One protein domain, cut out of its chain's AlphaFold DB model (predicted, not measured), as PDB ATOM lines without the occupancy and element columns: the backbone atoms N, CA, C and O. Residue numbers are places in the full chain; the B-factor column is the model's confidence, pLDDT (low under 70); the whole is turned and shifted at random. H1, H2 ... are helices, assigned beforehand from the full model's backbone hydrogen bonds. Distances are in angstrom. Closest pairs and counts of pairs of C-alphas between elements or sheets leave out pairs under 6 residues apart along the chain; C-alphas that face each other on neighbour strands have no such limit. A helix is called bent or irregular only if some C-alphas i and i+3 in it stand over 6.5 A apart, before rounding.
ATOM      1  N   LEU A 478     -36.062  36.625   2.751       86.62
ATOM      2  CA  LEU A 478     -37.327  36.277   3.417       86.62
ATOM      3  C   LEU A 478     -37.108  35.808   4.863       86.62
ATOM      4  O   LEU A 478     -37.728  36.353   5.767       86.62
ATOM      5  N   LEU A 479     -36.210  34.846   5.108       89.06
ATOM      6  CA  LEU A 479     -36.003  34.284   6.453       89.06
ATOM      7  C   LEU A 479     -35.542  35.345   7.485       89.06
ATOM      8  O   LEU A 479     -36.217  35.484   8.504       89.06
ATOM      9  N   PRO A 480     -34.501  36.172   7.230       85.69
ATOM     10  CA  PRO A 480     -34.157  37.302   8.101       85.69
ATOM     11  C   PRO A 480     -35.273  38.333   8.297       85.69
ATOM     12  O   PRO A 480     -35.310  38.996   9.332       85.69
ATOM     13  N   ALA A 481     -36.145  38.523   7.301       84.56
ATOM     14  CA  ALA A 481     -37.288  39.424   7.415       84.56
ATOM     15  C   ALA A 481     -38.385  38.830   8.309       84.56
ATOM     16  O   ALA A 481     -38.845  39.526   9.211       84.56
ATOM     17  N   LEU A 482     -38.729  37.545   8.121       84.19
ATOM     18  CA  LEU A 482     -39.669  36.806   8.974       84.19
ATOM     19  C   LEU A 482     -39.193  36.847  10.427       84.19
ATOM     20  O   LEU A 482     -39.957  37.182  11.325       84.19
ATOM     21  N   GLU A 483     -37.907  36.581  10.653       87.19
ATOM     22  CA  GLU A 483     -37.326  36.589  11.989       87.19
ATOM     23  C   GLU A 483     -37.382  37.979  12.645       87.19
ATOM     24  O   GLU A 483     -37.757  38.098  13.813       87.19
ATOM     25  N   ARG A 484     -37.066  39.049  11.899       83.19
ATOM     26  CA  ARG A 484     -37.196  40.429  12.398       83.19
ATOM     27  C   ARG A 484     -38.642  40.808  12.701       83.19
ATOM     28  O   ARG A 484     -38.864  41.416  13.740       83.19
ATOM     29  N   ALA A 485     -39.598  40.421  11.858       81.44
ATOM     30  CA  ALA A 485     -41.017  40.692  12.077       81.44
ATOM     31  C   ALA A 485     -41.558  39.965  13.326       81.44
ATOM     32  O   ALA A 485     -42.249  40.572  14.144       81.44
ATOM     33  N   VAL A 486     -41.168  38.698  13.532       82.62
ATOM     34  CA  VAL A 486     -41.476  37.940  14.761       82.62
ATOM     35  C   VAL A 486     -40.887  38.632  15.999       82.62
ATOM     36  O   VAL A 486     -41.573  38.767  17.011       82.62
ATOM     37  N   ARG A 487     -39.638  39.120  15.924       81.62
ATOM     38  CA  ARG A 487     -38.997  39.879  17.015       81.62
ATOM     39  C   ARG A 487     -39.716  41.185  17.309       81.62
ATOM     40  O   ARG A 487     -40.013  41.443  18.468       81.62
ATOM     41  N   SER A 488     -40.000  42.001  16.295       80.88
ATOM     42  CA  SER A 488     -40.630  43.309  16.491       80.88
ATOM     43  C   SER A 488     -42.038  43.177  17.064       80.88
ATOM     44  O   SER A 488     -42.379  43.923  17.977       80.88
ATOM     45  N   ALA A 489     -42.824  42.194  16.607       77.25
ATOM     46  CA  ALA A 489     -44.155  41.918  17.153       77.25
ATOM     47  C   ALA A 489     -44.120  41.556  18.650       77.25
ATOM     48  O   ALA A 489     -45.046  41.884  19.384       77.25
ATOM     49  N   ALA A 490     -43.044  40.914  19.110       77.62
ATOM     50  CA  ALA A 490     -42.897  40.454  20.488       77.62
ATOM     51  C   ALA A 490     -42.062  41.381  21.394       77.62
ATOM     52  O   ALA A 490     -42.121  41.258  22.615       77.62
ATOM     53  N   GLN A 491     -41.314  42.329  20.818       78.50
ATOM     54  CA  GLN A 491     -40.703  43.457  21.531       78.50
ATOM     55  C   GLN A 491     -41.683  44.613  21.762       78.50
ATOM     56  O   GLN A 491     -41.456  45.422  22.660       78.50
ATOM     57  N   GLN A 492     -42.736  44.740  20.946       73.94
ATOM     58  CA  GLN A 492     -43.722  45.808  21.105       73.94
ATOM     59  C   GLN A 492     -44.439  45.659  22.459       73.94
ATOM     60  O   GLN A 492     -45.143  44.669  22.672       73.94
ATOM     61  N   PRO A 493     -44.277  46.619  23.394       67.12
ATOM     62  CA  PRO A 493     -44.971  46.552  24.668       67.12
ATOM     63  C   PRO A 493     -46.482  46.709  24.448       67.12
ATOM     64  O   PRO A 493     -46.894  47.347  23.470       67.12
ATOM     65  N   GLY A 527     -50.715  40.702  18.176       59.00
ATOM     66  CA  GLY A 527     -50.910  39.277  17.884       59.00
ATOM     67  C   GLY A 527     -51.294  38.964  16.437       59.00
ATOM     68  O   GLY A 527     -50.859  37.954  15.881       59.00
ATOM     69  N   LEU A 528     -52.062  39.842  15.783       65.56
ATOM     70  CA  LEU A 528     -52.626  39.585  14.451       65.56
ATOM     71  C   LEU A 528     -51.567  39.476  13.328       65.56
ATOM     72  O   LEU A 528     -51.654  38.538  12.532       65.56
ATOM     73  N   PRO A 529     -50.530  40.343  13.262       67.00
ATOM     74  CA  PRO A 529     -49.435  40.201  12.304       67.00
ATOM     75  C   PRO A 529     -48.679  38.890  12.487       67.00
ATOM     76  O   PRO A 529     -48.382  38.207  11.515       67.00
ATOM     77  N   LEU A 530     -48.405  38.511  13.739       71.19
ATOM     78  CA  LEU A 530     -47.709  37.272  14.063       71.19
ATOM     79  C   LEU A 530     -48.552  36.041  13.696       71.19
ATOM     80  O   LEU A 530     -48.016  35.081  13.145       71.19
ATOM     81  N   ARG A 531     -49.867  36.086  13.944       74.56
ATOM     82  CA  ARG A 531     -50.813  35.047  13.524       74.56
ATOM     83  C   ARG A 531     -50.821  34.873  12.005       74.56
ATOM     84  O   ARG A 531     -50.672  33.757  11.530       74.56
ATOM     85  N   LEU A 532     -50.914  35.957  11.235       70.62
ATOM     86  CA  LEU A 532     -50.912  35.887   9.767       70.62
ATOM     87  C   LEU A 532     -49.536  35.504   9.190       70.62
ATOM     88  O   LEU A 532     -49.464  34.820   8.173       70.62
ATOM     89  N   LEU A 533     -48.446  35.883   9.860       71.50
ATOM     90  CA  LEU A 533     -47.075  35.492   9.525       71.50
ATOM     91  C   LEU A 533     -46.859  33.989   9.735       71.50
ATOM     92  O   LEU A 533     -46.491  33.292   8.793       71.50
ATOM     93  N   LEU A 534     -47.082  33.484  10.951       76.81
ATOM     94  CA  LEU A 534     -46.892  32.071  11.280       76.81
ATOM     95  C   LEU A 534     -47.933  31.218  10.542       76.81
ATOM     96  O   LEU A 534     -47.580  30.334   9.767       76.81
ATOM     97  N   GLY A 535     -49.213  31.538  10.705       77.19
ATOM     98  CA  GLY A 535     -50.313  30.784  10.123       77.19
ATOM     99  C   GLY A 535     -50.348  30.810   8.614       77.19
ATOM    100  O   GLY A 535     -50.563  29.776   7.998       77.19
ATOM    101  N   GLY A 536     -50.072  31.959   8.001       72.25
ATOM    102  CA  GLY A 536     -49.944  32.047   6.558       72.25
ATOM    103  C   GLY A 536     -48.641  31.414   6.072       72.25
ATOM    104  O   GLY A 536     -48.643  30.378   5.403       72.25
ATOM    105  N   ALA A 537     -47.507  32.056   6.360       69.00
ATOM    106  CA  ALA A 537     -46.244  31.714   5.710       69.00
ATOM    107  C   ALA A 537     -45.697  30.341   6.124       69.00
ATOM    108  O   ALA A 537     -45.063  29.696   5.288       69.00
ATOM    109  N   ILE A 538     -45.952  29.881   7.354       74.50
ATOM    110  CA  ILE A 538     -45.474  28.582   7.844       74.50
ATOM    111  C   ILE A 538     -46.538  27.498   7.627       74.50
ATOM    112  O   ILE A 538     -46.293  26.556   6.878       74.50
ATOM    113  N   SER A 539     -47.719  27.638   8.234       74.69
ATOM    114  CA  SER A 539     -48.695  26.541   8.331       74.69
ATOM    115  C   SER A 539     -49.592  26.395   7.096       74.69
ATOM    116  O   SER A 539     -49.726  25.308   6.550       74.69
ATOM    117  N   GLY A 540     -50.196  27.468   6.593       72.19
ATOM    118  CA  GLY A 540     -51.175  27.398   5.503       72.19
ATOM    119  C   GLY A 540     -50.550  27.187   4.125       72.19
ATOM    120  O   GLY A 540     -51.237  26.784   3.186       72.19
ATOM    121  N   SER A 541     -49.251  27.462   3.970       74.06
ATOM    122  CA  SER A 541     -48.608  27.587   2.659       74.06
ATOM    123  C   SER A 541     -47.977  26.312   2.105       74.06
ATOM    124  O   SER A 541     -47.891  26.162   0.884       74.06
ATOM    125  N   GLY A 542     -47.535  25.385   2.958       76.69
ATOM    126  CA  GLY A 542     -46.634  24.304   2.541       76.69
ATOM    127  C   GLY A 542     -45.236  24.786   2.138       76.69
ATOM    128  O   GLY A 542     -44.381  23.985   1.766       76.69
ATOM    129  N   ALA A 543     -44.976  26.093   2.235       84.19
ATOM    130  CA  ALA A 543     -43.655  26.652   2.028       84.19
ATOM    131  C   ALA A 543     -42.723  26.281   3.183       84.19
ATOM    132  O   ALA A 543     -41.524  26.258   2.954       84.19
ATOM    133  N   TRP A 544     -43.215  25.955   4.388       90.12
ATOM    134  CA  TRP A 544     -42.339  25.637   5.521       90.12
ATOM    135  C   TRP A 544     -41.353  24.490   5.236       90.12
ATOM    136  O   TRP A 544     -40.149  24.742   5.307       90.12
ATOM    137  N   PRO A 545     -41.777  23.290   4.795       89.62
ATOM    138  CA  PRO A 545     -40.835  22.259   4.360       89.62
ATOM    139  C   PRO A 545     -39.856  22.719   3.263       89.62
ATOM    140  O   PRO A 545     -38.672  22.399   3.326       89.62
ATOM    141  N   ALA A 546     -40.304  23.544   2.309       88.00
ATOM    142  CA  ALA A 546     -39.454  24.074   1.237       88.00
ATOM    143  C   ALA A 546     -38.455  25.146   1.727       88.00
ATOM    144  O   ALA A 546     -37.325  25.215   1.242       88.00
ATOM    145  N   LEU A 547     -38.827  25.952   2.728       89.31
ATOM    146  CA  LEU A 547     -37.947  26.891   3.429       89.31
ATOM    147  C   LEU A 547     -36.831  26.134   4.166       89.31
ATOM    148  O   LEU A 547     -35.696  26.603   4.179       89.31
ATOM    149  N   LEU A 548     -37.127  24.956   4.726       91.06
ATOM    150  CA  LEU A 548     -36.128  24.093   5.361       91.06
ATOM    151  C   LEU A 548     -35.241  23.356   4.347       91.06
ATOM    152  O   LEU A 548     -34.039  23.230   4.570       91.06
ATOM    153  N   ALA A 549     -35.802  22.907   3.224       90.19
ATOM    154  CA  ALA A 549     -35.059  22.234   2.157       90.19
ATOM    155  C   ALA A 549     -34.127  23.175   1.370       90.19
ATOM    156  O   ALA A 549     -33.059  22.756   0.922       90.19
ATOM    157  N   HIS A 550     -34.526  24.438   1.171       90.12
ATOM    158  CA  HIS A 550     -33.874  25.343   0.213       90.12
ATOM    159  C   HIS A 550     -33.442  26.704   0.769       90.12
ATOM    160  O   HIS A 550     -32.687  27.410   0.095       90.12
ATOM    161  N   GLY A 551     -33.903  27.100   1.958       90.88
ATOM    162  CA  GLY A 551     -33.401  28.290   2.646       90.88
ATOM    163  C   GLY A 551     -31.978  28.086   3.163       90.88
ATOM    164  O   GLY A 551     -31.463  26.970   3.163       90.88
ATOM    165  N   SER A 552     -31.319  29.152   3.625       92.62
ATOM    166  CA  SER A 552     -30.024  28.972   4.291       92.62
ATOM    167  C   SER A 552     -30.232  28.392   5.693       92.62
ATOM    168  O   SER A 552     -31.035  28.910   6.477       92.62
ATOM    169  N   ALA A 553     -29.489  27.334   6.029       91.19
ATOM    170  CA  ALA A 553     -29.615  26.661   7.321       91.19
ATOM    171  C   ALA A 553     -29.430  27.614   8.516       91.19
ATOM    172  O   ALA A 553     -30.160  27.511   9.498       91.19
ATOM    173  N   ALA A 554     -28.531  28.598   8.407       88.56
ATOM    174  CA  ALA A 554     -28.313  29.613   9.438       88.56
ATOM    175  C   ALA A 554     -29.535  30.503   9.699       88.56
ATOM    176  O   ALA A 554     -29.898  30.725  10.855       88.56
ATOM    177  N   GLN A 555     -30.203  30.984   8.648       91.25
ATOM    178  CA  GLN A 555     -31.383  31.838   8.801       91.25
ATOM    179  C   GLN A 555     -32.613  31.022   9.222       91.25
ATOM    180  O   GLN A 555     -33.419  31.497  10.019       91.25
ATOM    181  N   ALA A 556     -32.743  29.781   8.743       91.88
ATOM    182  CA  ALA A 556     -33.802  28.876   9.178       91.88
ATOM    183  C   ALA A 556     -33.643  28.498  10.663       91.88
ATOM    184  O   ALA A 556     -34.603  28.593  11.423       91.88
ATOM    185  N   ALA A 557     -32.427  28.165  11.113       91.81
ATOM    186  CA  ALA A 557     -32.128  27.924  12.524       91.81
ATOM    187  C   ALA A 557     -32.346  29.181  13.390       91.81
ATOM    188  O   ALA A 557     -32.884  29.073  14.492       91.81
ATOM    189  N   GLY A 558     -32.000  30.374  12.889       89.00
ATOM    190  CA  GLY A 558     -32.314  31.656  13.533       89.00
ATOM    191  C   GLY A 558     -33.819  31.863  13.734       89.00
ATOM    192  O   GLY A 558     -34.260  32.163  14.847       89.00
ATOM    193  N   LEU A 559     -34.627  31.600  12.703       90.31
ATOM    194  CA  LEU A 559     -36.090  31.672  12.767       90.31
ATOM    195  C   LEU A 559     -36.688  30.636  13.733       90.31
ATOM    196  O   LEU A 559     -37.490  31.008  14.586       90.31
ATOM    197  N   ILE A 560     -36.248  29.373  13.665       92.56
ATOM    198  CA  ILE A 560     -36.665  28.288  14.574       92.56
ATOM    199  C   ILE A 560     -36.350  28.631  16.033       92.56
ATOM    200  O   ILE A 560     -37.200  28.475  16.912       92.56
ATOM    201  N   ALA A 561     -35.136  29.119  16.305       89.19
ATOM    202  CA  ALA A 561     -34.744  29.548  17.641       89.19
ATOM    203  C   ALA A 561     -35.603  30.729  18.116       89.19
ATOM    204  O   ALA A 561     -36.020  30.751  19.268       89.19
ATOM    205  N   THR A 562     -35.925  31.672  17.227       87.81
ATOM    206  CA  THR A 562     -36.737  32.854  17.551       87.81
ATOM    207  C   THR A 562     -38.194  32.505  17.852       87.81
ATOM    208  O   THR A 562     -38.751  33.044  18.805       87.81
ATOM    209  N   SER A 563     -38.819  31.580  17.114       88.19
ATOM    210  CA  SER A 563     -40.172  31.107  17.445       88.19
ATOM    211  C   SER A 563     -40.199  30.253  18.722       88.19
ATOM    212  O   SER A 563     -41.165  30.323  19.480       88.19
ATOM    213  N   ALA A 564     -39.115  29.532  19.038       87.56
ATOM    214  CA  ALA A 564     -38.948  28.874  20.337       87.56
ATOM    215  C   ALA A 564     -38.842  29.893  21.486       87.56
ATOM    216  O   ALA A 564     -39.545  29.778  22.490       87.56
ATOM    217  N   SER A 565     -38.008  30.928  21.319       85.31
ATOM    218  CA  SER A 565     -37.906  32.062  22.245       85.31
ATOM    219  C   SER A 565     -39.262  32.721  22.464       85.31
ATOM    220  O   SER A 565     -39.602  33.031  23.599       85.31
ATOM    221  N   LEU A 566     -40.051  32.890  21.401       84.94
ATOM    222  CA  LEU A 566     -41.382  33.483  21.446       84.94
ATOM    223  C   LEU A 566     -42.371  32.650  22.270       84.94
ATOM    224  O   LEU A 566     -42.991  33.190  23.180       84.94
ATOM    225  N   LEU A 567     -42.470  31.338  22.020       85.25
ATOM    226  CA  LEU A 567     -43.315  30.423  22.807       85.25
ATOM    227  C   LEU A 567     -43.042  30.513  24.319       85.25
ATOM    228  O   LEU A 567     -43.971  30.414  25.127       85.25
ATOM    229  N   LEU A 568     -41.765  30.689  24.679       83.25
ATOM    230  CA  LEU A 568     -41.287  30.841  26.054       83.25
ATOM    231  C   LEU A 568     -41.440  32.270  26.603       83.25
ATOM    232  O   LEU A 568     -41.534  32.433  27.817       83.25
ATOM    233  N   ALA A 569     -41.430  33.288  25.737       81.31
ATOM    234  CA  ALA A 569     -41.521  34.699  26.104       81.31
ATOM    235  C   ALA A 569     -42.962  35.193  26.269       81.31
ATOM    236  O   ALA A 569     -43.173  36.112  27.056       81.31
ATOM    237  N   VAL A 570     -43.936  34.604  25.556       80.44
ATOM    238  CA  VAL A 570     -45.369  34.934  25.682       80.44
ATOM    239  C   VAL A 570     -45.787  34.756  27.149       80.44
ATOM    240  O   VAL A 570     -45.869  33.613  27.620       80.44
ATOM    241  N   PRO A 571     -46.002  35.860  27.891       67.81
ATOM    242  CA  PRO A 571     -45.977  35.826  29.342       67.81
ATOM    243  C   PRO A 571     -47.216  35.139  29.905       67.81
ATOM    244  O   PRO A 571     -48.324  35.295  29.394       67.81
ATOM    245  N   GLU A 572     -47.023  34.436  31.019       62.16
ATOM    246  CA  GLU A 572     -48.088  33.867  31.848       62.16
ATOM    247  C   GLU A 572     -48.790  34.994  32.618       62.16
ATOM    248  O   GLU A 572     -48.647  35.142  33.830       62.16
ATOM    249  N   ALA A 573     -49.514  35.850  31.893       57.28
ATOM    250  CA  ALA A 573     -50.406  36.821  32.505       57.28
ATOM    251  C   ALA A 573     -51.542  36.051  33.208       57.28
ATOM    252  O   ALA A 573     -52.198  35.238  32.553       57.28
ATOM    253  N   GLY A 582     -58.153  37.837  24.937       73.88
ATOM    254  CA  GLY A 582     -57.449  38.151  23.689       73.88
ATOM    255  C   GLY A 582     -56.023  37.588  23.646       73.88
ATOM    256  O   GLY A 582     -55.642  36.961  22.659       73.88
ATOM    257  N   ARG A 583     -55.259  37.741  24.739       71.44
ATOM    258  CA  ARG A 583     -53.885  37.210  24.840       71.44
ATOM    259  C   ARG A 583     -53.859  35.683  24.823       71.44
ATOM    260  O   ARG A 583     -53.004  35.111  24.155       71.44
ATOM    261  N   ASP A 584     -54.813  35.050  25.506       75.81
ATOM    262  CA  ASP A 584     -55.025  33.599  25.481       75.81
ATOM    263  C   ASP A 584     -55.272  33.101  24.050       75.81
ATOM    264  O   ASP A 584     -54.707  32.095  23.623       75.81
ATOM    265  N   ALA A 585     -56.111  33.808  23.287       77.88
ATOM    266  CA  ALA A 585     -56.392  33.448  21.903       77.88
ATOM    267  C   ALA A 585     -55.138  33.570  21.019       77.88
ATOM    268  O   ALA A 585     -54.836  32.641  20.271       77.88
ATOM    269  N   ASP A 586     -54.386  34.673  21.122       77.12
ATOM    270  CA  ASP A 586     -53.124  34.856  20.387       77.12
ATOM    271  C   ASP A 586     -52.102  33.756  20.726       77.12
ATOM    272  O   ASP A 586     -51.522  33.155  19.818       77.12
ATOM    273  N   SER A 587     -51.908  33.444  22.015       80.75
ATOM    274  CA  SER A 587     -50.932  32.438  22.453       80.75
ATOM    275  C   SER A 587     -51.262  31.033  21.961       80.75
ATOM    276  O   SER A 587     -50.353  30.297  21.575       80.75
ATOM    277  N   ARG A 588     -52.552  30.670  21.934       82.75
ATOM    278  CA  ARG A 588     -53.008  29.377  21.410       82.75
ATOM    279  C   ARG A 588     -52.825  29.283  19.901       82.75
ATOM    280  O   ARG A 588     -52.296  28.288  19.436       82.75
ATOM    281  N   THR A 589     -53.120  30.331  19.134       82.62
ATOM    282  CA  THR A 589     -52.926  30.245  17.677       82.62
ATOM    283  C   THR A 589     -51.441  30.159  17.286       82.62
ATOM    284  O   THR A 589     -51.102  29.470  16.330       82.62
ATOM    285  N   ILE A 590     -50.520  30.771  18.047       84.12
ATOM    286  CA  ILE A 590     -49.069  30.527  17.881       84.12
ATOM    287  C   ILE A 590     -48.739  29.039  18.095       84.12
ATOM    288  O   ILE A 590     -47.915  28.477  17.370       84.12
ATOM    289  N   LEU A 591     -49.381  28.406  19.083       87.06
ATOM    290  CA  LEU A 591     -49.229  26.988  19.402       87.06
ATOM    291  C   LEU A 591     -49.733  26.104  18.254       87.06
ATOM    292  O   LEU A 591     -48.977  25.261  17.777       87.06
ATOM    293  N   ASP A 592     -50.948  26.362  17.761       86.25
ATOM    294  CA  ASP A 592     -51.562  25.663  16.624       86.25
ATOM    295  C   ASP A 592     -50.685  25.745  15.367       86.25
ATOM    296  O   ASP A 592     -50.423  24.739  14.708       86.25
ATOM    297  N   TYR A 593     -50.157  26.932  15.054       86.38
ATOM    298  CA  TYR A 593     -49.318  27.118  13.873       86.38
ATOM    299  C   TYR A 593     -47.976  26.391  13.963       86.38
ATOM    300  O   TYR A 593     -47.502  25.865  12.953       86.38
ATOM    301  N   LEU A 594     -47.372  26.311  15.152       88.44
ATOM    302  CA  LEU A 594     -46.135  25.554  15.355       88.44
ATOM    303  C   LEU A 594     -46.385  24.040  15.421       88.44
ATOM    304  O   LEU A 594     -45.551  23.282  14.930       88.44
ATOM    305  N   LEU A 595     -47.538  23.594  15.929       87.94
ATOM    306  CA  LEU A 595     -47.993  22.204  15.823       87.94
ATOM    307  C   LEU A 595     -48.166  21.795  14.349       87.94
ATOM    308  O   LEU A 595     -47.519  20.842  13.915       87.94
ATOM    309  N   ALA A 596     -48.901  22.575  13.550       86.88
ATOM    310  CA  ALA A 596     -49.065  22.349  12.108       86.88
ATOM    311  C   ALA A 596     -47.733  22.430  11.328       86.88
ATOM    312  O   ALA A 596     -47.508  21.693  10.366       86.88
ATOM    313  N   ALA A 597     -46.802  23.293  11.748       87.56
ATOM    314  CA  ALA A 597     -45.461  23.353  11.164       87.56
ATOM    315  C   ALA A 597     -44.649  22.074  11.434       87.56
ATOM    316  O   ALA A 597     -43.920  21.612  10.555       87.56
ATOM    317  N   MET A 598     -44.767  21.491  12.635       88.19
ATOM    318  CA  MET A 598     -44.141  20.203  12.959       88.19
ATOM    319  C   MET A 598     -44.795  19.039  12.231       88.19
ATOM    320  O   MET A 598     -44.082  18.180  11.720       88.19
ATOM    321  N   GLU A 599     -46.118  19.053  12.114       87.56
ATOM    322  CA  GLU A 599     -46.869  18.081  11.327       87.56
ATOM    323  C   GLU A 599     -46.362  18.023   9.884       87.56
ATOM    324  O   GLU A 599     -46.004  16.953   9.406       87.56
ATOM    325  N   GLN A 600     -46.202  19.172   9.217       86.69
ATOM    326  CA  GLN A 600     -45.669  19.224   7.850       86.69
ATOM    327  C   GLN A 600     -44.238  18.692   7.730       86.69
ATOM    328  O   GLN A 600     -43.895  18.074   6.719       86.69
ATOM    329  N   MET A 601     -43.393  18.905   8.744       87.69
ATOM    330  CA  MET A 601     -42.038  18.343   8.765       87.69
ATOM    331  C   MET A 601     -42.062  16.813   8.875       87.69
ATOM    332  O   MET A 601     -41.321  16.142   8.155       87.69
ATOM    333  N   VAL A 602     -42.929  16.262   9.730       86.12
ATOM    334  CA  VAL A 602     -43.117  14.810   9.882       86.12
ATOM    335  C   VAL A 602     -43.756  14.215   8.624       86.12
ATOM    336  O   VAL A 602     -43.240  13.241   8.083       86.12
ATOM    337  N   ALA A 603     -44.800  14.844   8.082       84.19
ATOM    338  CA  ALA A 603     -45.517  14.394   6.893       84.19
ATOM    339  C   ALA A 603     -44.614  14.300   5.654       84.19
ATOM    340  O   ALA A 603     -44.673  13.301   4.939       84.19
ATOM    341  N   VAL A 604     -43.729  15.275   5.401       82.44
ATOM    342  CA  VAL A 604     -42.741  15.123   4.316       82.44
ATOM    343  C   VAL A 604     -41.814  13.940   4.581       82.44
ATOM    344  O   VAL A 604     -41.527  13.168   3.664       82.44
ATOM    345  N   ARG A 605     -41.342  13.777   5.823       81.25
ATOM    346  CA  ARG A 605     -40.352  12.749   6.145       81.25
ATOM    347  C   ARG A 605     -40.915  11.333   6.009       81.25
ATOM    348  O   ARG A 605     -40.223  10.492   5.442       81.25
ATOM    349  N   CYS A 606     -42.149  11.093   6.449       82.06
ATOM    350  CA  CYS A 606     -42.817   9.794   6.316       82.06
ATOM    351  C   CYS A 606     -43.067   9.396   4.852       82.06
ATOM    352  O   CYS A 606     -43.021   8.215   4.518       82.06
ATOM    353  N   ASN A 607     -43.312  10.370   3.971       75.25
ATOM    354  CA  ASN A 607     -43.694  10.106   2.582       75.25
ATOM    355  C   ASN A 607     -42.508  10.048   1.599       75.25
ATOM    356  O   ASN A 607     -42.575   9.347   0.592       75.25
ATOM    357  N   GLY A 608     -41.394  10.734   1.886       66.19
ATOM    358  CA  GLY A 608     -40.264  10.886   0.953       66.19
ATOM    359  C   GLY A 608     -39.487   9.610   0.581       66.19
ATOM    360  O   GLY A 608     -38.569   9.690  -0.232       66.19
ATOM    361  N   GLY A 609     -39.812   8.450   1.165       61.31
ATOM    362  CA  GLY A 609     -39.183   7.163   0.838       61.31
ATOM    363  C   GLY A 609     -39.857   6.371  -0.292       61.31
ATOM    364  O   GLY A 609     -39.249   5.450  -0.825       61.31
ATOM    365  N   ILE A 699     -59.476  26.972  11.233       43.31
ATOM    366  CA  ILE A 699     -58.455  26.867  10.165       43.31
ATOM    367  C   ILE A 699     -59.089  26.512   8.798       43.31
ATOM    368  O   ILE A 699     -58.400  26.492   7.777       43.31
ATOM    369  N   GLN A 700     -60.415  26.319   8.733       41.81
ATOM    370  CA  GLN A 700     -61.139  25.952   7.502       41.81
ATOM    371  C   GLN A 700     -60.900  26.898   6.309       41.81
ATOM    372  O   GLN A 700     -60.929  26.434   5.171       41.81
ATOM    373  N   GLU A 701     -60.600  28.182   6.536       48.34
ATOM    374  CA  GLU A 701     -60.278  29.136   5.459       48.34
ATOM    375  C   GLU A 701     -58.987  28.804   4.685       48.34
ATOM    376  O   GLU A 701     -58.832  29.236   3.542       48.34
ATOM    377  N   PHE A 702     -58.048  28.056   5.278       50.81
ATOM    378  CA  PHE A 702     -56.689  27.908   4.733       50.81
ATOM    379  C   PHE A 702     -56.443  26.600   3.970       50.81
ATOM    380  O   PHE A 702     -55.543  26.559   3.126       50.81
ATOM    381  N   GLY A 703     -57.263  25.572   4.219       57.00
ATOM    382  CA  GLY A 703     -57.176  24.252   3.589       57.00
ATOM    383  C   GLY A 703     -55.949  23.430   4.014       57.00
ATOM    384  O   GLY A 703     -54.837  23.945   4.146       57.00
ATOM    385  N   PHE A 704     -56.134  22.123   4.205       61.09
ATOM    386  CA  PHE A 704     -55.024  21.227   4.542       61.09
ATOM    387  C   PHE A 704     -54.031  21.116   3.384       61.09
ATOM    388  O   PHE A 704     -54.409  20.974   2.219       61.09
ATOM    389  N   VAL A 705     -52.741  21.181   3.711       69.75
ATOM    390  CA  VAL A 705     -51.670  21.095   2.720       69.75
ATOM    391  C   VAL A 705     -51.411  19.629   2.398       69.75
ATOM    392  O   VAL A 705     -50.846  18.904   3.213       69.75
ATOM    393  N   ARG A 706     -51.812  19.174   1.208       81.00
ATOM    394  CA  ARG A 706     -51.619  17.773   0.812       81.00
ATOM    395  C   ARG A 706     -50.156  17.538   0.448       81.00
ATOM    396  O   ARG A 706     -49.461  18.457   0.013       81.00
ATOM    397  N   LEU A 707     -49.708  16.285   0.515       77.75
ATOM    398  CA  LEU A 707     -48.352  15.900   0.104       77.75
ATOM    399  C   LEU A 707     -48.001  16.397  -1.309       77.75
ATOM    400  O   LEU A 707     -46.918  16.934  -1.509       77.75
ATOM    401  N   ALA A 708     -48.925  16.290  -2.268       78.62
ATOM    402  CA  ALA A 708     -48.721  16.791  -3.629       78.62
ATOM    403  C   ALA A 708     -48.447  18.309  -3.673       78.62
ATOM    404  O   ALA A 708     -47.621  18.765  -4.461       78.62
ATOM    405  N   ASP A 709     -49.087  19.086  -2.792       79.00
ATOM    406  CA  ASP A 709     -48.873  20.531  -2.682       79.00
ATOM    407  C   ASP A 709     -47.503  20.839  -2.032       79.00
ATOM    408  O   ASP A 709     -46.839  21.804  -2.414       79.00
ATOM    409  N   LEU A 710     -47.035  19.986  -1.106       81.25
ATOM    410  CA  LEU A 710     -45.683  20.047  -0.525       81.25
ATOM    411  C   LEU A 710     -44.601  19.700  -1.556       81.25
ATOM    412  O   LEU A 710     -43.624  20.437  -1.681       81.25
ATOM    413  N   VAL A 711     -44.779  18.626  -2.332       81.69
ATOM    414  CA  VAL A 711     -43.876  18.244  -3.434       81.69
ATOM    415  C   VAL A 711     -43.795  19.379  -4.462       81.69
ATOM    416  O   VAL A 711     -42.697  19.817  -4.809       81.69
ATOM    417  N   ALA A 712     -44.937  19.943  -4.874       80.31
ATOM    418  CA  ALA A 712     -45.002  21.066  -5.813       80.31
ATOM    419  C   ALA A 712     -44.331  22.355  -5.292       80.31
ATOM    420  O   ALA A 712     -43.800  23.139  -6.081       80.31
ATOM    421  N   ALA A 713     -44.299  22.576  -3.974       78.62
ATOM    422  CA  ALA A 713     -43.570  23.690  -3.365       78.62
ATOM    423  C   ALA A 713     -42.035  23.494  -3.347       78.62
ATOM    424  O   ALA A 713     -41.300  24.446  -3.070       78.62
ATOM    425  N   GLY A 714     -41.532  22.287  -3.645       84.44
ATOM    426  CA  GLY A 714     -40.154  21.864  -3.357       84.44
ATOM    427  C   GLY A 714     -39.943  21.460  -1.892       84.44
ATOM    428  O   GLY A 714     -38.818  21.385  -1.416       84.44
ATOM    429  N   GLY A 715     -41.027  21.227  -1.151       86.88
ATOM    430  CA  GLY A 715     -41.000  20.869   0.264       86.88
ATOM    431  C   GLY A 715     -40.607  19.426   0.551       86.88
ATOM    432  O   GLY A 715     -40.276  19.128   1.693       86.88
ATOM    433  N   ALA A 716     -40.617  18.563  -0.466       90.69
ATOM    434  CA  ALA A 716     -40.169  17.174  -0.421       90.69
ATOM    435  C   ALA A 716     -39.005  16.961  -1.419       90.69
ATOM    436  O   ALA A 716     -39.219  16.475  -2.530       90.69
ATOM    437  N   PRO A 717     -37.776  17.393  -1.083       89.69
ATOM    438  CA  PRO A 717     -36.593  17.149  -1.901       89.69
ATOM    439  C   PRO A 717     -36.270  15.642  -1.972       89.69
ATOM    440  O   PRO A 717     -36.510  14.928  -0.995       89.69
ATOM    441  N   PRO A 718     -35.668  15.149  -3.075       89.25
ATOM    442  CA  PRO A 718     -35.349  13.730  -3.237       89.25
ATOM    443  C   PRO A 718     -34.517  13.164  -2.082       89.25
ATOM    444  O   PRO A 718     -33.594  13.823  -1.585       89.25
ATOM    445  N   ALA A 719     -34.816  11.929  -1.672       87.12
ATOM    446  CA  ALA A 719     -34.061  11.224  -0.642       87.12
ATOM    447  C   ALA A 719     -32.559  11.164  -0.992       87.12
ATOM    448  O   ALA A 719     -32.175  11.060  -2.153       87.12
ATOM    449  N   GLY A 720     -31.696  11.297   0.019       89.00
ATOM    450  CA  GLY A 720     -30.237  11.363  -0.162       89.00
ATOM    451  C   GLY A 720     -29.691  12.709  -0.663       89.00
ATOM    452  O   GLY A 720     -28.490  12.944  -0.550       89.00
ATOM    453  N   SER A 721     -30.530  13.631  -1.152       92.56
ATOM    454  CA  SER A 721     -30.067  14.963  -1.567       92.56
ATOM    455  C   SER A 721     -29.607  15.830  -0.384       92.56
ATOM    456  O   SER A 721     -30.105  15.712   0.740       92.56
ATOM    457  N   ALA A 722     -28.707  16.784  -0.650       91.12
ATOM    458  CA  ALA A 722     -28.266  17.763   0.351       91.12
ATOM    459  C   ALA A 722     -29.434  18.589   0.932       91.12
ATOM    460  O   ALA A 722     -29.437  18.900   2.121       91.12
ATOM    461  N   ALA A 723     -30.458  18.881   0.121       90.81
ATOM    462  CA  ALA A 723     -31.679  19.555   0.564       90.81
ATOM    463  C   ALA A 723     -32.490  18.694   1.552       90.81
ATOM    464  O   ALA A 723     -32.922  19.197   2.587       90.81
ATOM    465  N   ALA A 724     -32.629  17.386   1.295       90.44
ATOM    466  CA  ALA A 724     -33.274  16.457   2.225       90.44
ATOM    467  C   ALA A 724     -32.483  16.303   3.537       90.44
ATOM    468  O   ALA A 724     -33.075  16.252   4.617       90.44
ATOM    469  N   ALA A 725     -31.148  16.286   3.467       90.56
ATOM    470  CA  ALA A 725     -30.285  16.260   4.647       90.56
ATOM    471  C   ALA A 725     -30.395  17.554   5.480       90.56
ATOM    472  O   ALA A 725     -30.500  17.485   6.706       90.56
ATOM    473  N   GLN A 726     -30.428  18.724   4.828       93.62
ATOM    474  CA  GLN A 726     -30.634  20.015   5.494       93.62
ATOM    475  C   GLN A 726     -32.020  20.095   6.147       93.62
ATOM    476  O   GLN A 726     -32.142  20.523   7.295       93.62
ATOM    477  N   GLN A 727     -33.063  19.641   5.452       92.88
ATOM    478  CA  GLN A 727     -34.418  19.617   5.987       92.88
ATOM    479  C   GLN A 727     -34.537  18.698   7.206       92.88
ATOM    480  O   GLN A 727     -35.115  19.110   8.207       92.88
ATOM    481  N   ALA A 728     -33.953  17.494   7.166       90.62
ATOM    482  CA  ALA A 728     -33.932  16.584   8.312       90.62
ATOM    483  C   ALA A 728     -33.180  17.182   9.519       90.62
ATOM    484  O   ALA A 728     -33.642  17.066  10.657       90.62
ATOM    485  N   LEU A 729     -32.065  17.883   9.274       93.69
ATOM    486  CA  LEU A 729     -31.316  18.611  10.303       93.69
ATOM    487  C   LEU A 729     -32.163  19.706  10.962       93.69
ATOM    488  O   LEU A 729     -32.267  19.759  12.188       93.69
ATOM    489  N   LEU A 730     -32.782  20.571  10.159       94.06
ATOM    490  CA  LEU A 730     -33.572  21.692  10.666       94.06
ATOM    491  C   LEU A 730     -34.887  21.233  11.309       94.06
ATOM    492  O   LEU A 730     -35.297  21.822  12.305       94.06
ATOM    493  N   ALA A 731     -35.508  20.161  10.809       91.75
ATOM    494  CA  ALA A 731     -36.671  19.542  11.439       91.75
ATOM    495  C   ALA A 731     -36.325  18.939  12.808       91.75
ATOM    496  O   ALA A 731     -37.041  19.177  13.781       91.75
ATOM    497  N   SER A 732     -35.185  18.244  12.917       91.94
ATOM    498  CA  SER A 732     -34.679  17.736  14.200       91.94
ATOM    499  C   SER A 732     -34.408  18.880  15.182       91.94
ATOM    500  O   SER A 732     -34.831  18.826  16.336       91.94
ATOM    501  N   PHE A 733     -33.774  19.962  14.715       93.62
ATOM    502  CA  PHE A 733     -33.539  21.164  15.518       93.62
ATOM    503  C   PHE A 733     -34.845  21.847  15.963       93.62
ATOM    504  O   PHE A 733     -34.959  22.256  17.119       93.62
ATOM    505  N   ALA A 734     -35.850  21.935  15.087       91.94
ATOM    506  CA  ALA A 734     -37.157  22.501  15.409       91.94
ATOM    507  C   ALA A 734     -37.914  21.668  16.448       91.94
ATOM    508  O   ALA A 734     -38.376  22.226  17.441       91.94
ATOM    509  N   LEU A 735     -37.956  20.340  16.297       90.81
ATOM    510  CA  LEU A 735     -38.551  19.441  17.290       90.81
ATOM    511  C   LEU A 735     -37.857  19.576  18.655       90.81
ATOM    512  O   LEU A 735     -38.531  19.747  19.669       90.81
ATOM    513  N   GLN A 736     -36.520  19.607  18.692       89.62
ATOM    514  CA  GLN A 736     -35.759  19.808  19.932       89.62
ATOM    515  C   GLN A 736     -36.016  21.170  20.602       89.62
ATOM    516  O   GLN A 736     -35.921  21.276  21.826       89.62
ATOM    517  N   ARG A 737     -36.324  22.219  19.827       90.25
ATOM    518  CA  ARG A 737     -36.518  23.589  20.332       90.25
ATOM    519  C   ARG A 737     -37.963  23.921  20.687       90.25
ATOM    520  O   ARG A 737     -38.185  24.618  21.675       90.25
ATOM    521  N   TRP A 738     -38.932  23.452  19.908       92.88
ATOM    522  CA  TRP A 738     -40.344  23.788  20.088       92.88
ATOM    523  C   TRP A 738     -41.041  22.826  21.041       92.88
ATOM    524  O   TRP A 738     -41.686  23.281  21.985       92.88
ATOM    525  N   LEU A 739     -40.874  21.512  20.854       89.38
ATOM    526  CA  LEU A 739     -41.658  20.498  21.564       89.38
ATOM    527  C   LEU A 739     -41.625  20.646  23.103       89.38
ATOM    528  O   LEU A 739     -42.701  20.612  23.700       89.38
ATOM    529  N   PRO A 740     -40.481  20.902  23.778       88.56
ATOM    530  CA  PRO A 740     -40.473  21.077  25.234       88.56
ATOM    531  C   PRO A 740     -41.225  22.335  25.703       88.56
ATOM    532  O   PRO A 740     -41.803  22.348  26.791       88.56
ATOM    533  N   GLY A 741     -41.227  23.399  24.891       87.19
ATOM    534  CA  GLY A 741     -41.994  24.619  25.156       87.19
ATOM    535  C   GLY A 741     -43.494  24.406  24.956       87.19
ATOM    536  O   GLY A 741     -44.287  24.831  25.796       87.19
ATOM    537  N   ILE A 742     -43.856  23.692  23.887       88.88
ATOM    538  CA  ILE A 742     -45.229  23.334  23.506       88.88
ATOM    539  C   ILE A 742     -45.863  22.417  24.553       88.88
ATOM    540  O   ILE A 742     -46.859  22.800  25.161       88.88
ATOM    541  N   LEU A 743     -45.249  21.265  24.848       88.69
ATOM    542  CA  LEU A 743     -45.727  20.333  25.878       88.69
ATOM    543  C   LEU A 743     -45.806  21.009  27.246       88.69
ATOM    544  O   LEU A 743     -46.807  20.892  27.945       88.69
ATOM    545  N   GLY A 744     -44.775  21.780  27.608       88.06
ATOM    546  CA  GLY A 744     -44.779  22.532  28.855       88.06
ATOM    547  C   GLY A 744     -45.968  23.491  28.948       88.06
ATOM    548  O   GLY A 744     -46.570  23.586  30.016       88.06
ATOM    549  N   ARG A 745     -46.294  24.217  27.871       87.62
ATOM    550  CA  ARG A 745     -47.446  25.128  27.819       87.62
ATOM    551  C   ARG A 745     -48.766  24.358  27.908       87.62
ATOM    552  O   ARG A 745     -49.552  24.676  28.789       87.62
ATOM    553  N   LEU A 746     -48.959  23.324  27.086       88.06
ATOM    554  CA  LEU A 746     -50.177  22.501  27.075       88.06
ATOM    555  C   LEU A 746     -50.492  21.909  28.451       88.06
ATOM    556  O   LEU A 746     -51.603  22.073  28.944       88.06
ATOM    557  N   VAL A 747     -49.499  21.314  29.122       88.50
ATOM    558  CA  VAL A 747     -49.669  20.756  30.475       88.50
ATOM    559  C   VAL A 747     -50.042  21.840  31.495       88.50
ATOM    560  O   VAL A 747     -50.874  21.602  32.366       88.50
ATOM    561  N   ARG A 748     -49.480  23.055  31.393       85.56
ATOM    562  CA  ARG A 748     -49.845  24.163  32.297       85.56
ATOM    563  C   ARG A 748     -51.234  24.728  32.007       85.56
ATOM    564  O   ARG A 748     -51.955  25.026  32.954       85.56
ATOM    565  N   GLU A 749     -51.624  24.852  30.740       86.94
ATOM    566  CA  GLU A 749     -52.970  25.293  30.357       86.94
ATOM    567  C   GLU A 749     -54.033  24.256  30.768       86.94
ATOM    568  O   GLU A 749     -55.078  24.646  31.286       86.94
ATOM    569  N   TRP A 750     -53.729  22.957  30.662       87.19
ATOM    570  CA  TRP A 750     -54.558  21.858  31.173       87.19
ATOM    571  C   TRP A 750     -54.760  21.945  32.692       87.19
ATOM    572  O   TRP A 750     -55.892  22.054  33.162       87.19
ATOM    573  N   VAL A 751     -53.669  22.001  33.466       87.25
ATOM    574  CA  VAL A 751     -53.719  22.130  34.937       87.25
ATOM    575  C   VAL A 751     -54.459  23.401  35.375       87.25
ATOM    576  O   VAL A 751     -55.208  23.371  36.351       87.25
ATOM    577  N   ALA A 752     -54.308  24.512  34.647       84.56
ATOM    578  CA  ALA A 752     -55.037  25.746  34.933       84.56
ATOM    579  C   ALA A 752     -56.555  25.609  34.712       84.56
ATOM    580  O   ALA A 752     -57.324  26.145  35.508       84.56
ATOM    581  N   VAL A 753     -56.995  24.886  33.673       85.75
ATOM    582  CA  VAL A 753     -58.425  24.605  33.447       85.75
ATOM    583  C   VAL A 753     -58.989  23.709  34.550       85.75
ATOM    584  O   VAL A 753     -59.992  24.081  35.155       85.75
ATOM    585  N   MET A 754     -58.297  22.618  34.898       84.75
ATOM    586  CA  MET A 754     -58.725  21.714  35.977       84.75
ATOM    587  C   MET A 754     -58.870  22.441  37.329       84.75
ATOM    588  O   MET A 754     -59.825  22.203  38.068       84.75
ATOM    589  N   HIS A 755     -57.964  23.374  37.651       85.56
ATOM    590  CA  HIS A 755     -58.068  24.164  38.883       85.56
ATOM    591  C   HIS A 755     -59.265  25.121  38.899       85.56
ATOM    592  O   HIS A 755     -59.940  25.217  39.925       85.56
ATOM    593  N   VAL A 756     -59.550  25.821  37.793       83.44
ATOM    594  CA  VAL A 756     -60.703  26.741  37.725       83.44
ATOM    595  C   VAL A 756     -62.006  25.993  37.992       83.44
ATOM    596  O   VAL A 756     -62.838  26.485  38.752       83.44
ATOM    597  N   GLU A 757     -62.142  24.793  37.436       81.19
ATOM    598  CA  GLU A 757     -63.323  23.941  37.591       81.19
ATOM    599  C   GLU A 757     -63.498  23.495  39.046       81.19
ATOM    600  O   GLU A 757     -64.529  23.803  39.638       81.19
ATOM    601  N   SER A 758     -62.449  22.949  39.678       78.31
ATOM    602  CA  SER A 758     -62.486  22.583  41.107       78.31
ATOM    603  C   SER A 758     -62.869  23.741  42.045       78.31
ATOM    604  O   SER A 758     -63.470  23.518  43.087       78.31
ATOM    605  N   SER A 759     -62.562  24.991  41.674       75.62
ATOM    606  CA  SER A 759     -62.887  26.181  42.478       75.62
ATOM    607  C   SER A 759     -64.294  26.753  42.247       75.62
ATOM    608  O   SER A 759     -64.721  27.654  42.977       75.62
ATOM    609  N   GLY A 760     -64.994  26.289  41.207       73.25
ATOM    610  CA  GLY A 760     -66.346  26.735  40.868       73.25
ATOM    611  C   GLY A 760     -67.409  26.086  41.751       73.25
ATOM    612  O   GLY A 760     -68.303  26.777  42.246       73.25
ATOM    613  N   ARG A 786     -61.488  23.203  27.625       84.62
ATOM    614  CA  ARG A 786     -60.985  21.896  28.081       84.62
ATOM    615  C   ARG A 786     -60.802  20.934  26.908       84.62
ATOM    616  O   ARG A 786     -59.700  20.425  26.713       84.62
ATOM    617  N   ASP A 787     -61.837  20.750  26.094       85.56
ATOM    618  CA  ASP A 787     -61.822  19.808  24.968       85.56
ATOM    619  C   ASP A 787     -60.773  20.195  23.917       85.56
ATOM    620  O   ASP A 787     -60.026  19.343  23.438       85.56
ATOM    621  N   MET A 788     -60.616  21.495  23.643       82.00
ATOM    622  CA  MET A 788     -59.584  21.994  22.731       82.00
ATOM    623  C   MET A 788     -58.154  21.756  23.251       82.00
ATOM    624  O   MET A 788     -57.288  21.347  22.478       82.00
ATOM    625  N   ILE A 789     -57.882  21.958  24.549       83.00
ATOM    626  CA  ILE A 789     -56.556  21.644  25.124       83.00
ATOM    627  C   ILE A 789     -56.315  20.130  25.100       83.00
ATOM    628  O   ILE A 789     -55.210  19.697  24.774       83.00
ATOM    629  N   ARG A 790     -57.347  19.315  25.370       85.19
ATOM    630  CA  ARG A 790     -57.275  17.851  25.252       85.19
ATOM    631  C   ARG A 790     -56.913  17.426  23.829       85.19
ATOM    632  O   ARG A 790     -56.044  16.575  23.653       85.19
ATOM    633  N   GLN A 791     -57.525  18.055  22.827       84.69
ATOM    634  CA  GLN A 791     -57.252  17.815  21.410       84.69
ATOM    635  C   GLN A 791     -55.814  18.206  21.036       84.69
ATOM    636  O   GLN A 791     -55.104  17.399  20.443       84.69
ATOM    637  N   GLN A 792     -55.336  19.388  21.452       82.88
ATOM    638  CA  GLN A 792     -53.949  19.822  21.224       82.88
ATOM    639  C   GLN A 792     -52.916  18.919  21.921       82.88
ATOM    640  O   GLN A 792     -51.867  18.625  21.343       82.88
ATOM    641  N   LEU A 793     -53.195  18.458  23.146       85.44
ATOM    642  CA  LEU A 793     -52.334  17.519  23.872       85.44
ATOM    643  C   LEU A 793     -52.308  16.149  23.183       85.44
ATOM    644  O   LEU A 793     -51.228  15.614  22.932       85.44
ATOM    645  N   GLY A 794     -53.477  15.624  22.805       84.50
ATOM    646  CA  GLY A 794     -53.609  14.393  22.026       84.50
ATOM    647  C   GLY A 794     -52.849  14.468  20.702       84.50
ATOM    648  O   GLY A 794     -52.086  13.560  20.387       84.50
ATOM    649  N   PHE A 795     -52.953  15.584  19.982       82.00
ATOM    650  CA  PHE A 795     -52.208  15.823  18.748       82.00
ATOM    651  C   PHE A 795     -50.689  15.895  18.976       82.00
ATOM    652  O   PHE A 795     -49.924  15.292  18.228       82.00
ATOM    653  N   ALA A 796     -50.217  16.558  20.039       78.69
ATOM    654  CA  ALA A 796     -48.792  16.577  20.382       78.69
ATOM    655  C   ALA A 796     -48.248  15.172  20.726       78.69
ATOM    656  O   ALA A 796     -47.108  14.847  20.383       78.69
ATOM    657  N   VAL A 797     -49.067  14.320  21.355       83.75
ATOM    658  CA  VAL A 797     -48.751  12.905  21.624       83.75
ATOM    659  C   VAL A 797     -48.794  12.060  20.343       83.75
ATOM    660  O   VAL A 797     -47.904  11.240  20.129       83.75
ATOM    661  N   GLN A 798     -49.761  12.281  19.450       83.00
ATOM    662  CA  GLN A 798     -49.842  11.611  18.145       83.00
ATOM    663  C   GLN A 798     -48.664  11.980  17.239       83.00
ATOM    664  O   GLN A 798     -48.081  11.100  16.613       83.00
ATOM    665  N   LEU A 799     -48.249  13.249  17.226       80.31
ATOM    666  CA  LEU A 799     -47.045  13.708  16.537       80.31
ATOM    667  C   LEU A 799     -45.804  12.970  17.061       80.31
ATOM    668  O   LEU A 799     -45.002  12.481  16.270       80.31
ATOM    669  N   LEU A 800     -45.672  12.823  18.384       81.19
ATOM    670  CA  LEU A 800     -44.609  12.023  19.002       81.19
ATOM    671  C   LEU A 800     -44.674  10.542  18.611       81.19
ATOM    672  O   LEU A 800     -43.640   9.934  18.340       81.19
ATOM    673  N   ALA A 801     -45.870   9.962  18.545       81.81
ATOM    674  CA  ALA A 801     -46.062   8.577  18.134       81.81
ATOM    675  C   ALA A 801     -45.719   8.356  16.652       81.81
ATOM    676  O   ALA A 801     -45.023   7.398  16.328       81.81
ATOM    677  N   ALA A 802     -46.123   9.269  15.764       78.38
ATOM    678  CA  ALA A 802     -45.762   9.255  14.348       78.38
ATOM    679  C   ALA A 802     -44.245   9.407  14.154       78.38
ATOM    680  O   ALA A 802     -43.648   8.701  13.343       78.38
ATOM    681  N   VAL A 803     -43.605  10.267  14.955       77.06
ATOM    682  CA  VAL A 803     -42.146  10.438  15.003       77.06
ATOM    683  C   VAL A 803     -41.431   9.130  15.373       77.06
ATOM    684  O   VAL A 803     -40.439   8.774  14.735       77.06
ATOM    685  N   VAL A 804     -41.952   8.395  16.363       78.00
ATOM    686  CA  VAL A 804     -41.430   7.081  16.786       78.00
ATOM    687  C   VAL A 804     -41.687   5.998  15.733       78.00
ATOM    688  O   VAL A 804     -40.782   5.228  15.417       78.00
ATOM    689  N   ALA A 805     -42.888   5.950  15.153       75.81
ATOM    690  CA  ALA A 805     -43.265   4.955  14.149       75.81
ATOM    691  C   ALA A 805     -42.442   5.089  12.856       75.81
ATOM    692  O   ALA A 805     -41.950   4.088  12.335       75.81
ATOM    693  N   ALA A 806     -42.226   6.322  12.383       71.62
ATOM    694  CA  ALA A 806     -41.380   6.602  11.223       71.62
ATOM    695  C   ALA A 806     -39.927   6.140  11.430       71.62
ATOM    696  O   ALA A 806     -39.273   5.709  10.481       71.62
ATOM    697  N   ASP A 807     -39.423   6.191  12.668       71.81
ATOM    698  CA  ASP A 807     -38.086   5.689  12.974       71.81
ATOM    699  C   ASP A 807     -38.005   4.168  12.972       71.81
ATOM    700  O   ASP A 807     -37.113   3.602  12.338       71.81
ATOM    701  N   GLN A 808     -38.964   3.508  13.626       72.56
ATOM    702  CA  GLN A 808     -39.023   2.050  13.641       72.56
ATOM    703  C   GLN A 808     -39.094   1.493  12.211       72.56
ATOM    704  O   GLN A 808     -38.350   0.572  11.879       72.56
ATOM    705  N   GLN A 809     -39.897   2.108  11.339       72.19
ATOM    706  CA  GLN A 809     -39.964   1.721   9.931       72.19
ATOM    707  C   GLN A 809     -38.618   1.913   9.208       72.19
ATOM    708  O   GLN A 809     -38.197   1.027   8.468       72.19
ATOM    709  N   GLN A 810     -37.896   3.017   9.444       65.81
ATOM    710  CA  GLN A 810     -36.577   3.232   8.830       65.81
ATOM    711  C   GLN A 810     -35.535   2.206   9.326       65.81
ATOM    712  O   GLN A 810     -34.635   1.829   8.575       65.81
ATOM    713  N   VAL A 811     -35.647   1.732  10.573       70.94
ATOM    714  CA  VAL A 811     -34.827   0.630  11.110       70.94
ATOM    715  C   VAL A 811     -35.170  -0.697  10.427       70.94
ATOM    716  O   VAL A 811     -34.257  -1.431  10.048       70.94
ATOM    717  N   GLU A 812     -36.456  -0.994  10.230       77.19
ATOM    718  CA  GLU A 812     -36.931  -2.208   9.551       77.19
ATOM    719  C   GLU A 812     -36.531  -2.227   8.061       77.19
ATOM    720  O   GLU A 812     -35.996  -3.231   7.589       77.19
ATOM    721  N   GLU A 813     -36.669  -1.109   7.340       75.31
ATOM    722  CA  GLU A 813     -36.216  -0.961   5.946       75.31
ATOM    723  C   GLU A 813     -34.687  -1.117   5.817       75.31
ATOM    724  O   GLU A 813     -34.208  -1.808   4.916       75.31
ATOM    725  N   GLN A 814     -33.902  -0.552   6.745       68.06
ATOM    726  CA  GLN A 814     -32.445  -0.742   6.777       68.06
ATOM    727  C   GLN A 814     -32.047  -2.190   7.095       68.06
ATOM    728  O   GLN A 814     -31.098  -2.706   6.503       68.06
ATOM    729  N   ALA A 815     -32.761  -2.861   8.003       73.75
ATOM    730  CA  ALA A 815     -32.531  -4.269   8.315       73.75
ATOM    731  C   ALA A 815     -32.876  -5.179   7.123       73.75
ATOM    732  O   ALA A 815     -32.120  -6.105   6.824       73.75
TER     733      ALA A 815
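This is residues 478 to 493, 527 to 573, 582 to 609, 699 to 760 and 786 to 815 of the 1175 residues of the protein "MYND-type domain-containing protein" of Chlamydomonas reinhardtii (UniProt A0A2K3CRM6). A bundle of helices is built round one long helix, H5, which runs through the middle; H2 packs along one side of it, H8 and H7a pack on it elsewhere, H4 lies beside H7a, and H1 covers H2 and H4 on the side far from H8. The bent helix H7 makes the longest reach: its second arm, H7b, packs on H8, and its residues 755 to 760 stick out, while the short helices H3 and H6 pack on H5 toward its last residues. The printed part has 183 residues with eight named helices, H1 to H8 in order, and no named strand; the class is all helix. It is compact, with a radius of gyration of the C-alphas of 16.9 A, and spans 55 by 38 by 29 A.

H1, residues 478 to 491, touches H4, residues 553 to 569, at Glu 483 and Leu 559, their closest C-alphas, 5.1 A apart, the same way at a shallow tilt of 18 degrees. H2, residues 527 to 540, touches H1 with residues 527 to 533 alone, closest at C-alphas 486 and 530, 6.3 A. The hub is H5, residues 582 to 607, touching six helices. H2 and H5 run the same way at 13 degrees, a shallow tilt, with closest C-alphas 535 and 593 at 5.3 A. H3, residues 543 to 550, touches H5 at C-alphas 545 and 601, their closest, 6.0 A. H6, residues 707 to 712, touches H5 about perpendicular, at 82 degrees, closest at C-alphas 604 and 707, 7.1 A. H7, residues 722 to 760, was assigned as one helix by its hydrogen bonds but is bent: C-alphas 737 and 740 are 6.8 A apart. Its arm H7a, residues 722 to 737, touches H4 at C-alphas 564 and 737, their closest, 5.8 A. Its arm H7b, residues 740 to 760, touches H8, residues 786 to 815, opposite ways at a shallow tilt of 31 degrees, closest at C-alphas 746 and 793, 6.3 A. H8 touches H5 at C-alphas 806 and 606, their closest, 6.0 A. H1 and H8 are apart. Every O i to N i+4 pair is within hydrogen-bond range in H1, H3, H4, H5, H6, H7a, H7b and H8; in H2, only just irregular with C-alphas 537 and 540 6.6 A apart, 8 of 10 are.

H1 begins at C-alpha 478 (-37.327, 36.277, 3.417). H5 measures 37.7 A, H7b 30.8 A and H8 43.4 A, ending at C-alpha 815 (-32.531, -4.269, 8.315).

The farthest C-alphas, of Ser 721 and Gly 760, are 57.1 A apart. Four cuts leave gaps of 11.6 A from C-alpha 493 to 527, 11.4 A from 573 to 582, 29.1 A from 609 to 699 and 14.7 A from 760 to 786. Of the links printed whole, none is long. The mean pLDDT of the printed part is 81.5; residues 699 to 705 are among the 19 under 70.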